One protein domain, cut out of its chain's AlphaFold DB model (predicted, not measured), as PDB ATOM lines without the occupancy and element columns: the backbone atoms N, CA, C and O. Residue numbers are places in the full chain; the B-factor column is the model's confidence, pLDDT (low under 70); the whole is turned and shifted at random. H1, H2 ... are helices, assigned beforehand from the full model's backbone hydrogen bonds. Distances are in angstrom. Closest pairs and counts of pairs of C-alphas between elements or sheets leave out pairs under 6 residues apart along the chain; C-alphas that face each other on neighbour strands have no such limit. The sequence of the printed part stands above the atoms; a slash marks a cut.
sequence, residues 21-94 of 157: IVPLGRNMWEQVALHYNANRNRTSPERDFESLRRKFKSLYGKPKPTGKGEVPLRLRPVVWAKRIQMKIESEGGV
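Overview. This is residues 21 to 94 of the 157 residues of an uncharacterized protein of Phytophthora fragariae (UniProt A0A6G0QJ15). The three helices make an open frame: H2 stands as a post, H1 crosses it at its first end, and H3 crosses it toward its other end on the same side, with a gap between H1 and H3. The residues before H1 fold back into that gap, residues 39 to 44 stick out past the end of H1, and a long loop, residues 62 to 75, swings out between H2 and H3. The printed part has 74 residues with three named helices, in the order H1, H2, H3, and no named strand; the class is all helix. It is only just loose, close to compact, with a radius of gyration of the C-alphas of 13.9 A, and flat, spanning 39 by 37 by 16 A.

Along the chain. Start at Ile 21 and go on to C-alpha 26 at (269.480, 386.953, 224.142), where H1 begins; it runs through residues 26 to 39 and is 20.0 A long. Next find C-alpha 49 at (274.719, 389.099, 218.050); from there H2 runs 18.2 A to residue 61. H3 takes residues 76 to 91, 22.6 A, and ends at C-alpha 91 at (272.209, 372.548, 230.058).

Arrangement. Look first at residues 29 to 33 of H1, which touch residues 49 to 53 of H2; the closest C-alphas, of Ala 33 and Phe 49, are 4.9 A apart. The two lines are about perpendicular, at 84 degrees. Farther along H2, residues 56 to 60 touch H3, with the C-alphas of Tyr 60 and Lys 82 closest at 4.9 A. These lines are also about perpendicular, at 78 degrees. H1 and H3 are apart. In H1, H2 and H3 every O i to N i+4 pair is within hydrogen-bond range.

Size, cuts and confidence. The C-alphas farthest apart, of Thr 43 and Val 94, are 40.3 A from each other. The printed part has no cut. The link from H1 to H2 is short and that from H2 to H3 is long, with 14 residues. The mean pLDDT of the printed part is 81.0; look for values under 70 at residues 65 to 70 and 92 to 94.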
ATOM      1  N   ILE A  21     280.163 379.916 226.358       88.50
ATOM      2  CA  ILE A  21     279.068 380.704 226.946       88.50
ATOM      3  C   ILE A  21     277.773 379.889 227.055       88.50
ATOM      4  O   ILE A  21     276.970 380.173 227.932       88.50
ATOM      5  N   VAL A  22     277.574 378.902 226.170       87.62
ATOM      6  CA  VAL A  22     276.370 378.057 226.069       87.62
ATOM      7  C   VAL A  22     275.098 378.923 226.062       87.62
ATOM      8  O   VAL A  22     274.306 378.916 227.000       87.62
ATOM      9  N   PRO A  23     274.900 379.762 225.026       86.12
ATOM     10  CA  PRO A  23     273.905 380.821 225.078       86.12
ATOM     11  C   PRO A  23     272.465 380.284 225.025       86.12
ATOM     12  O   PRO A  23     271.955 379.944 223.958       86.12
ATOM     13  N   LEU A  24     271.782 380.306 226.171       85.50
ATOM     14  CA  LEU A  24     270.365 379.947 226.328       85.50
ATOM     15  C   LEU A  24     269.414 381.082 225.903       85.50
ATOM     16  O   LEU A  24     268.316 380.841 225.408       85.50
ATOM     17  N   GLY A  25     269.840 382.340 226.059       83.94
ATOM     18  CA  GLY A  25     268.998 383.525 225.852       83.94
ATOM     19  C   GLY A  25     269.718 384.696 225.184       83.94
ATOM     20  O   GLY A  25     270.932 384.667 224.980       83.94
ATOM     21  N   ARG A  26     268.967 385.751 224.837       86.12
ATOM     22  CA  ARG A  26     269.480 386.953 224.142       86.12
ATOM     23  C   ARG A  26     270.704 387.558 224.837       86.12
ATOM     24  O   ARG A  26     271.708 387.802 224.181       86.12
ATOM     25  N   ASN A  27     270.641 387.692 226.155       87.19
ATOM     26  CA  ASN A  27     271.672 388.314 226.986       87.19
ATOM     27  C   ASN A  27     273.021 387.578 226.860       87.19
ATOM     28  O   ASN A  27     274.091 388.177 226.895       87.19
ATOM     29  N   MET A  28     272.978 386.253 226.691       89.00
ATOM     30  CA  MET A  28     274.173 385.432 226.478       89.00
ATOM     31  C   MET A  28     274.687 385.554 225.039       89.00
ATOM     32  O   MET A  28     275.894 385.558 224.815       89.00
ATOM     33  N   TRP A  29     273.795 385.719 224.058       90.25
ATOM     34  CA  TRP A  29     274.189 386.023 222.677       90.25
ATOM     35  C   TRP A  29     274.889 387.383 222.552       90.25
ATOM     36  O   TRP A  29     275.818 387.512 221.757       90.25
ATOM     37  N   GLU A  30     274.510 388.376 223.356       90.69
ATOM     38  CA  GLU A  30     275.231 389.654 223.437       90.69
ATOM     39  C   GLU A  30     276.661 389.453 223.962       90.69
ATOM     40  O   GLU A  30     277.609 389.979 223.382       90.69
ATOM     41  N   GLN A  31     276.848 388.595 224.971       91.06
ATOM     42  CA  GLN A  31     278.187 388.209 225.436       91.06
ATOM     43  C   GLN A  31     278.988 387.468 224.357       91.06
ATOM     44  O   GLN A  31     280.175 387.744 224.177       91.06
ATOM     45  N   VAL A  32     278.352 386.577 223.584       90.75
ATOM     46  CA  VAL A  32     278.991 385.922 222.427       90.75
ATOM     47  C   VAL A  32     279.498 386.969 221.435       90.75
ATOM     48  O   VAL A  32     280.629 386.853 220.971       90.75
ATOM     49  N   ALA A  33     278.708 388.004 221.137       91.06
ATOM     50  CA  ALA A  33     279.123 389.073 220.233       91.06
ATOM     51  C   ALA A  33     280.291 389.894 220.787       91.06
ATOM     52  O   ALA A  33     281.235 390.168 220.049       91.06
ATOM     53  N   LEU A  34     280.280 390.226 222.082       91.31
ATOM     54  CA  LEU A  34     281.392 390.920 222.737       91.31
ATOM     55  C   LEU A  34     282.694 390.118 222.626       91.31
ATOM     56  O   LEU A  34     283.710 390.634 222.161       91.31
ATOM     57  N   HIS A  35     282.656 388.830 222.976       90.81
ATOM     58  CA  HIS A  35     283.821 387.956 222.866       90.81
ATOM     59  C   HIS A  35     284.252 387.739 221.414       90.81
ATOM     60  O   HIS A  35     285.451 387.701 221.136       90.81
ATOM     61  N   TYR A  36     283.303 387.620 220.486       90.25
ATOM     62  CA  TYR A  36     283.605 387.452 219.070       90.25
ATOM     63  C   TYR A  36     284.304 388.689 218.520       90.25
ATOM     64  O   TYR A  36     285.372 388.564 217.935       90.25
ATOM     65  N   ASN A  37     283.754 389.881 218.761       88.19
ATOM     66  CA  ASN A  37     284.324 391.137 218.287       88.19
ATOM     67  C   ASN A  37     285.697 391.424 218.915       88.19
ATOM     68  O   ASN A  37     286.563 391.947 218.220       88.19
ATOM     69  N   ALA A  38     285.934 391.005 220.163       87.25
ATOM     70  CA  ALA A  38     287.240 391.115 220.817       87.25
ATOM     71  C   ALA A  38     288.309 390.165 220.239       87.25
ATOM     72  O   ALA A  38     289.484 390.516 220.202       87.25
ATOM     73  N   ASN A  39     287.916 388.967 219.791       84.88
ATOM     74  CA  ASN A  39     288.833 387.956 219.240       84.88
ATOM     75  C   ASN A  39     288.866 387.943 217.703       84.88
ATOM     76  O   ASN A  39     289.509 387.088 217.092       84.88
ATOM     77  N   ARG A  40     288.149 388.870 217.066       82.94
ATOM     78  CA  ARG A  40     288.044 388.959 215.615       82.94
ATOM     79  C   ARG A  40     289.351 389.463 215.007       82.94
ATOM     80  O   ARG A  40     290.029 390.325 215.563       82.94
ATOM     81  N   ASN A  41     289.656 389.008 213.794       76.31
ATOM     82  CA  ASN A  41     290.677 389.642 212.967       76.31
ATOM     83  C   ASN A  41     290.342 391.126 212.748       76.31
ATOM     84  O   ASN A  41     289.208 391.481 212.417       76.31
ATOM     85  N   ARG A  42     291.360 391.986 212.866       71.56
ATOM     86  CA  ARG A  42     291.243 393.450 212.734       71.56
ATOM     87  C   ARG A  42     290.686 393.909 211.378       71.56
ATOM     88  O   ARG A  42     290.207 395.029 211.265       71.56
ATOM     89  N   THR A  43     290.745 393.044 210.368       73.56
ATOM     90  CA  THR A  43     290.248 393.272 209.004       73.56
ATOM     91  C   THR A  43     288.783 392.888 208.809       73.56
ATOM     92  O   THR A  43     288.143 393.404 207.896       73.56
ATOM     93  N   SER A  44     288.232 391.993 209.633       70.00
ATOM     94  CA  SER A  44     286.810 391.659 209.550       70.00
ATOM     95  C   SER A  44     285.986 392.817 210.130       70.00
ATOM     96  O   SER A  44     286.463 393.497 211.039       70.00
ATOM     97  N   PRO A  45     284.756 393.055 209.655       75.50
ATOM     98  CA  PRO A  45     283.850 394.041 210.242       75.50
ATOM     99  C   PRO A  45     283.238 393.543 211.559       75.50
ATOM    100  O   PRO A  45     283.178 392.335 211.813       75.50
ATOM    101  N   GLU A  46     282.759 394.475 212.382       81.75
ATOM    102  CA  GLU A  46     281.983 394.150 213.582       81.75
ATOM    103  C   GLU A  46     280.703 393.392 213.215       81.75
ATOM    104  O   GLU A  46     280.095 393.610 212.160       81.75
ATOM    105  N   ARG A  47     280.337 392.422 214.058       82.88
ATOM    106  CA  ARG A  47     279.171 391.561 213.854       82.88
ATOM    107  C   ARG A  47     278.207 391.708 215.019       82.88
ATOM    108  O   ARG A  47     278.614 391.586 216.175       82.88
ATOM    109  N   ASP A  48     276.931 391.879 214.689       86.00
ATOM    110  CA  ASP A  48     275.846 391.859 215.666       86.00
ATOM    111  C   ASP A  48     275.584 390.449 216.189       86.00
ATOM    112  O   ASP A  48     275.721 389.452 215.464       86.00
ATOM    113  N   PHE A  49     275.102 390.367 217.430       87.56
ATOM    114  CA  PHE A  49     274.719 389.099 218.050       87.56
ATOM    115  C   PHE A  49     273.670 388.343 217.221       87.56
ATOM    116  O   PHE A  49     273.719 387.118 217.133       87.56
ATOM    117  N   GLU A  50     272.746 389.055 216.568       86.19
ATOM    118  CA  GLU A  50     271.702 388.442 215.746       86.19
ATOM    119  C   GLU A  50     272.290 387.771 214.497       86.19
ATOM    120  O   GLU A  50     271.906 386.655 214.136       86.19
ATOM    121  N   SER A  51     273.290 388.408 213.881       87.44
ATOM    122  CA  SER A  51     274.021 387.850 212.743       87.44
ATOM    123  C   SER A  51     274.787 386.583 213.131       87.44
ATOM    124  O   SER A  51     274.762 385.600 212.386       87.44
ATOM    125  N   LEU A  52     275.426 386.579 214.307       88.44
ATOM    126  CA  LEU A  52     276.141 385.415 214.838       88.44
ATOM    127  C   LEU A  52     275.177 384.275 215.190       88.44
ATOM    128  O   LEU A  52     275.412 383.132 214.798       88.44
ATOM    129  N   ARG A  53     274.049 384.586 215.838       87.62
ATOM    130  CA  ARG A  53     272.994 383.615 216.159       87.62
ATOM    131  C   ARG A  53     272.418 382.972 214.905       87.62
ATOM    132  O   ARG A  53     272.335 381.746 214.826       87.62
ATOM    133  N   ARG A  54     272.053 383.778 213.902       87.94
ATOM    134  CA  ARG A  54     271.524 383.288 212.619       87.94
ATOM    135  C   ARG A  54     272.548 382.400 211.913       87.94
ATOM    136  O   ARG A  54     272.191 381.341 211.398       87.94
ATOM    137  N   LYS A  55     273.830 382.784 211.940       88.00
ATOM    138  CA  LYS A  55     274.907 381.973 211.365       88.00
ATOM    139  C   LYS A  55     275.081 380.642 212.095       88.00
ATOM    140  O   LYS A  55     275.177 379.618 211.426       88.00
ATOM    141  N   PHE A  56     275.089 380.641 213.426       87.56
ATOM    142  CA  PHE A  56     275.182 379.419 214.227       87.56
ATOM    143  C   PHE A  56     273.995 378.481 213.965       87.56
ATOM    144  O   PHE A  56     274.205 377.292 213.726       87.56
ATOM    145  N   LYS A  57     272.771 379.027 213.878       87.50
ATOM    146  CA  LYS A  57     271.570 378.274 213.481       87.50
ATOM    147  C   LYS A  57     271.714 377.614 212.114       87.50
ATOM    148  O   LYS A  57     271.450 376.424 211.966       87.50
ATOM    149  N   SER A  58     272.229 378.355 211.136       85.44
ATOM    150  CA  SER A  58     272.529 377.805 209.814       85.44
ATOM    151  C   SER A  58     273.580 376.687 209.851       85.44
ATOM    152  O   SER A  58     273.528 375.807 209.002       85.44
ATOM    153  N   LEU A  59     274.522 376.676 210.808       84.81
ATOM    154  CA  LEU A  59     275.548 375.629 210.909       84.81
ATOM    155  C   LEU A  59     274.992 374.301 211.423       84.81
ATOM    156  O   LEU A  59     275.272 373.274 210.810       84.81
ATOM    157  N   TYR A  60     274.222 374.296 212.517       80.31
ATOM    158  CA  TYR A  60     273.674 373.041 213.044       80.31
ATOM    159  C   TYR A  60     272.483 372.517 212.234       80.31
ATOM    160  O   TYR A  60     272.228 371.310 212.270       80.31
ATOM    161  N   GLY A  61     271.794 373.391 211.488       78.38
ATOM    162  CA  GLY A  61     270.703 373.012 210.586       78.38
ATOM    163  C   GLY A  61     271.164 372.209 209.368       78.38
ATOM    164  O   GLY A  61     270.384 371.438 208.822       78.38
ATOM    165  N   LYS A  62     272.442 372.305 208.971       78.62
ATOM    166  CA  LYS A  62     272.964 371.522 207.839       78.62
ATOM    167  C   LYS A  62     272.853 370.019 208.103       78.62
ATOM    168  O   LYS A  62     273.078 369.595 209.248       78.62
ATOM    169  N   PRO A  63     272.590 369.193 207.075       71.19
ATOM    170  CA  PRO A  63     272.631 367.748 207.231       71.19
ATOM    171  C   PRO A  63     274.001 367.331 207.769       71.19
ATOM    172  O   PRO A  63     275.041 367.920 207.449       71.19
ATOM    173  N   LYS A  64     273.998 366.342 208.667       70.75
ATOM    174  CA  LYS A  64     275.250 365.748 209.140       70.75
ATOM    175  C   LYS A  64     275.953 365.187 207.898       70.75
ATOM    176  O   LYS A  64     275.269 364.573 207.086       70.75
ATOM    177  N   PRO A  65     277.260 365.418 207.711       63.88
ATOM    178  CA  PRO A  65     277.953 364.884 206.549       63.88
ATOM    179  C   PRO A  65     277.888 363.357 206.601       63.88
ATOM    180  O   PRO A  65     278.557 362.722 207.415       63.88
ATOM    181  N   THR A  66     277.013 362.782 205.781       51.38
ATOM    182  CA  THR A  66     276.771 361.344 205.707       51.38
ATOM    183  C   THR A  66     277.868 360.731 204.849       51.38
ATOM    184  O   THR A  66     277.712 360.519 203.655       51.38
ATOM    185  N   GLY A  67     279.026 360.498 205.461       55.28
ATOM    186  CA  GLY A  67     280.138 359.778 204.855       55.28
ATOM    187  C   GLY A  67     280.981 359.125 205.943       55.28
ATOM    188  O   GLY A  67     281.394 359.791 206.888       55.28
ATOM    189  N   LYS A  68     281.245 357.818 205.825       58.09
ATOM    190  CA  LYS A  68     282.162 357.059 206.700       58.09
ATOM    191  C   LYS A  68     283.636 357.373 206.369       58.09
ATOM    192  O   LYS A  68     284.443 356.464 206.210       58.09
ATOM    193  N   GLY A  69     283.966 358.650 206.195       66.06
ATOM    194  CA  GLY A  69     285.291 359.138 205.808       66.06
ATOM    195  C   GLY A  69     285.767 360.279 206.704       66.06
ATOM    196  O   GLY A  69     285.052 360.722 207.605       66.06
ATOM    197  N   GLU A  70     286.989 360.755 206.468       66.06
ATOM    198  CA  GLU A  70     287.540 361.903 207.187       66.06
ATOM    199  C   GLU A  70     286.669 363.147 206.951       66.06
ATOM    200  O   GLU A  70     286.374 363.502 205.810       66.06
ATOM    201  N   VAL A  71     286.227 363.806 208.029       70.06
ATOM    202  CA  VAL A  71     285.375 365.000 207.933       70.06
ATOM    203  C   VAL A  71     286.204 366.157 207.358       70.06
ATOM    204  O   VAL A  71     287.126 366.627 208.036       70.06
ATOM    205  N   PRO A  72     285.863 366.684 206.166       74.50
ATOM    206  CA  PRO A  72     286.582 367.802 205.565       74.50
ATOM    207  C   PRO A  72     286.632 369.009 206.507       74.50
ATOM    208  O   PRO A  72     285.662 369.288 207.217       74.50
ATOM    209  N   LEU A  73     287.717 369.795 206.476       74.88
ATOM    210  CA  LEU A  73     287.868 370.981 207.339       74.88
ATOM    211  C   LEU A  73     286.678 371.951 207.250       74.88
ATOM    212  O   LEU A  73     286.305 372.571 208.242       74.88
ATOM    213  N   ARG A  74     286.035 372.037 206.080       74.75
ATOM    214  CA  ARG A  74     284.830 372.847 205.829       74.75
ATOM    215  C   ARG A  74     283.603 372.391 206.623       74.75
ATOM    216  O   ARG A  74     282.722 373.203 206.886       74.75
ATOM    217  N   LEU A  75     283.548 371.115 206.995       79.00
ATOM    218  CA  LEU A  75     282.444 370.488 207.721       79.00
ATOM    219  C   LEU A  75     282.714 370.381 209.228       79.00
ATOM    220  O   LEU A  75     281.779 370.166 209.999       79.00
ATOM    221  N   ARG A  76     283.954 370.611 209.680       83.12
ATOM    222  CA  ARG A  76     284.295 370.655 211.112       83.12
ATOM    223  C   ARG A  76     283.421 371.635 211.913       83.12
ATOM    224  O   ARG A  76     282.905 371.209 212.946       83.12
ATOM    225  N   PRO A  77     283.158 372.880 211.456       82.94
ATOM    226  CA  PRO A  77     282.276 373.794 212.186       82.94
ATOM    227  C   PRO A  77     280.837 373.278 212.303       82.94
ATOM    228  O   PRO A  77     280.186 373.517 213.310       82.94
ATOM    229  N   VAL A  78     280.340 372.537 211.306       84.50
ATOM    230  CA  VAL A  78     278.984 371.952 211.315       84.50
ATOM    231  C   VAL A  78     278.873 370.865 212.381       84.50
ATOM    232  O   VAL A  78     277.934 370.858 213.177       84.50
ATOM    233  N   VAL A  79     279.852 369.956 212.427       85.44
ATOM    234  CA  VAL A  79     279.903 368.892 213.441       85.44
ATOM    235  C   VAL A  79     280.023 369.492 214.842       85.44
ATOM    236  O   VAL A  79     279.321 369.064 215.760       85.44
ATOM    237  N   TRP A  80     280.862 370.516 214.996       88.62
ATOM    238  CA  TRP A  80     281.054 371.199 216.270       88.62
ATOM    239  C   TRP A  80     279.791 371.940 216.720       88.62
ATOM    240  O   TRP A  80     279.356 371.755 217.852       88.62
ATOM    241  N   ALA A  81     279.137 372.685 215.823       87.56
ATOM    242  CA  ALA A  81     277.883 373.376 216.118       87.56
ATOM    243  C   ALA A  81     276.791 372.411 216.602       87.56
ATOM    244  O   ALA A  81     276.121 372.701 217.586       87.56
ATOM    245  N   LYS A  82     276.660 371.228 215.982       87.38
ATOM    246  CA  LYS A  82     275.726 370.185 216.446       87.38
ATOM    247  C   LYS A  82     276.075 369.661 217.844       87.38
ATOM    248  O   LYS A  82     275.177 369.425 218.643       87.38
ATOM    249  N   ARG A  83     277.365 369.486 218.159       87.56
ATOM    250  CA  ARG A  83     277.818 369.099 219.509       87.56
ATOM    251  C   ARG A  83     277.457 370.153 220.549       87.56
ATOM    252  O   ARG A  83     276.986 369.812 221.628       87.56
ATOM    253  N   ILE A  84     277.663 371.418 220.209       88.00
ATOM    254  CA  ILE A  84     277.344 372.538 221.089       88.00
ATOM    255  C   ILE A  84     275.831 372.657 221.271       88.00
ATOM    256  O   ILE A  84     275.392 372.850 222.393       88.00
ATOM    257  N   GLN A  85     275.037 372.468 220.215       86.25
ATOM    258  CA  GLN A  85     273.576 372.443 220.311       86.25
ATOM    259  C   GLN A  85     273.094 371.372 221.301       86.25
ATOM    260  O   GLN A  85     272.335 371.695 222.205       86.25
ATOM    261  N   MET A  86     273.619 370.144 221.215       84.50
ATOM    262  CA  MET A  86     273.313 369.088 222.193       84.50
ATOM    263  C   MET A  86     273.720 369.476 223.625       84.50
ATOM    264  O   MET A  86     273.024 369.148 224.583       84.50
ATOM    265  N   LYS A  87     274.838 370.196 223.794       86.31
ATOM    266  CA  LYS A  87     275.263 370.718 225.101       86.31
ATOM    267  C   LYS A  87     274.300 371.792 225.623       86.31
ATOM    268  O   LYS A  87     273.937 371.744 226.790       86.31
ATOM    269  N   ILE A  88     273.867 372.718 224.763       85.44
ATOM    270  CA  ILE A  88     272.878 373.755 225.095       85.44
ATOM    271  C   ILE A  88     271.553 373.106 225.511       85.44
ATOM    272  O   ILE A  88     270.970 373.525 226.499       85.44
ATOM    273  N   GLU A  89     271.097 372.069 224.807       84.25
ATOM    274  CA  GLU A  89     269.876 371.322 225.153       84.25
ATOM    275  C   GLU A  89     270.010 370.578 226.487       84.25
ATOM    276  O   GLU A  89     269.076 370.567 227.284       84.25
ATOM    277  N   SER A  90     271.184 370.003 226.765       83.50
ATOM    278  CA  SER A  90     271.468 369.342 228.042       83.50
ATOM    279  C   SER A  90     271.530 370.320 229.218       83.50
ATOM    280  O   SER A  90     271.119 369.966 230.319       83.50
ATOM    281  N   GLU A  91     272.073 371.521 229.015       79.00
ATOM    282  CA  GLU A  91     272.209 372.548 230.058       79.00
ATOM    283  C   GLU A  91     270.912 373.355 230.231       79.00
ATOM    284  O   GLU A  91     270.557 373.760 231.335       79.00
ATOM    285  N   GLY A  92     270.161 373.528 229.143       68.69
ATOM    286  CA  GLY A  92     268.859 374.185 229.081       68.69
ATOM    287  C   GLY A  92     267.667 373.255 229.308       68.69
ATOM    288  O   GLY A  92     266.550 373.640 228.968       68.69
ATOM    289  N   GLY A  93     267.890 372.055 229.855       55.94
ATOM    290  CA  GLY A  93     266.933 370.948 229.994       55.94
ATOM    291  C   GLY A  93     265.700 371.177 230.887       55.94
ATOM    292  O   GLY A  93     265.270 370.251 231.567       55.94
ATOM    293  N   VAL A  94     265.115 372.380 230.889       52.19
ATOM    294  CA  VAL A  94     263.815 372.721 231.502       52.19
ATOM    295  C   VAL A  94     262.901 373.530 230.551       52.19
ATOM    296  O   VAL A  94     261.896 374.072 230.982       52.19
TER     297      VAL A  94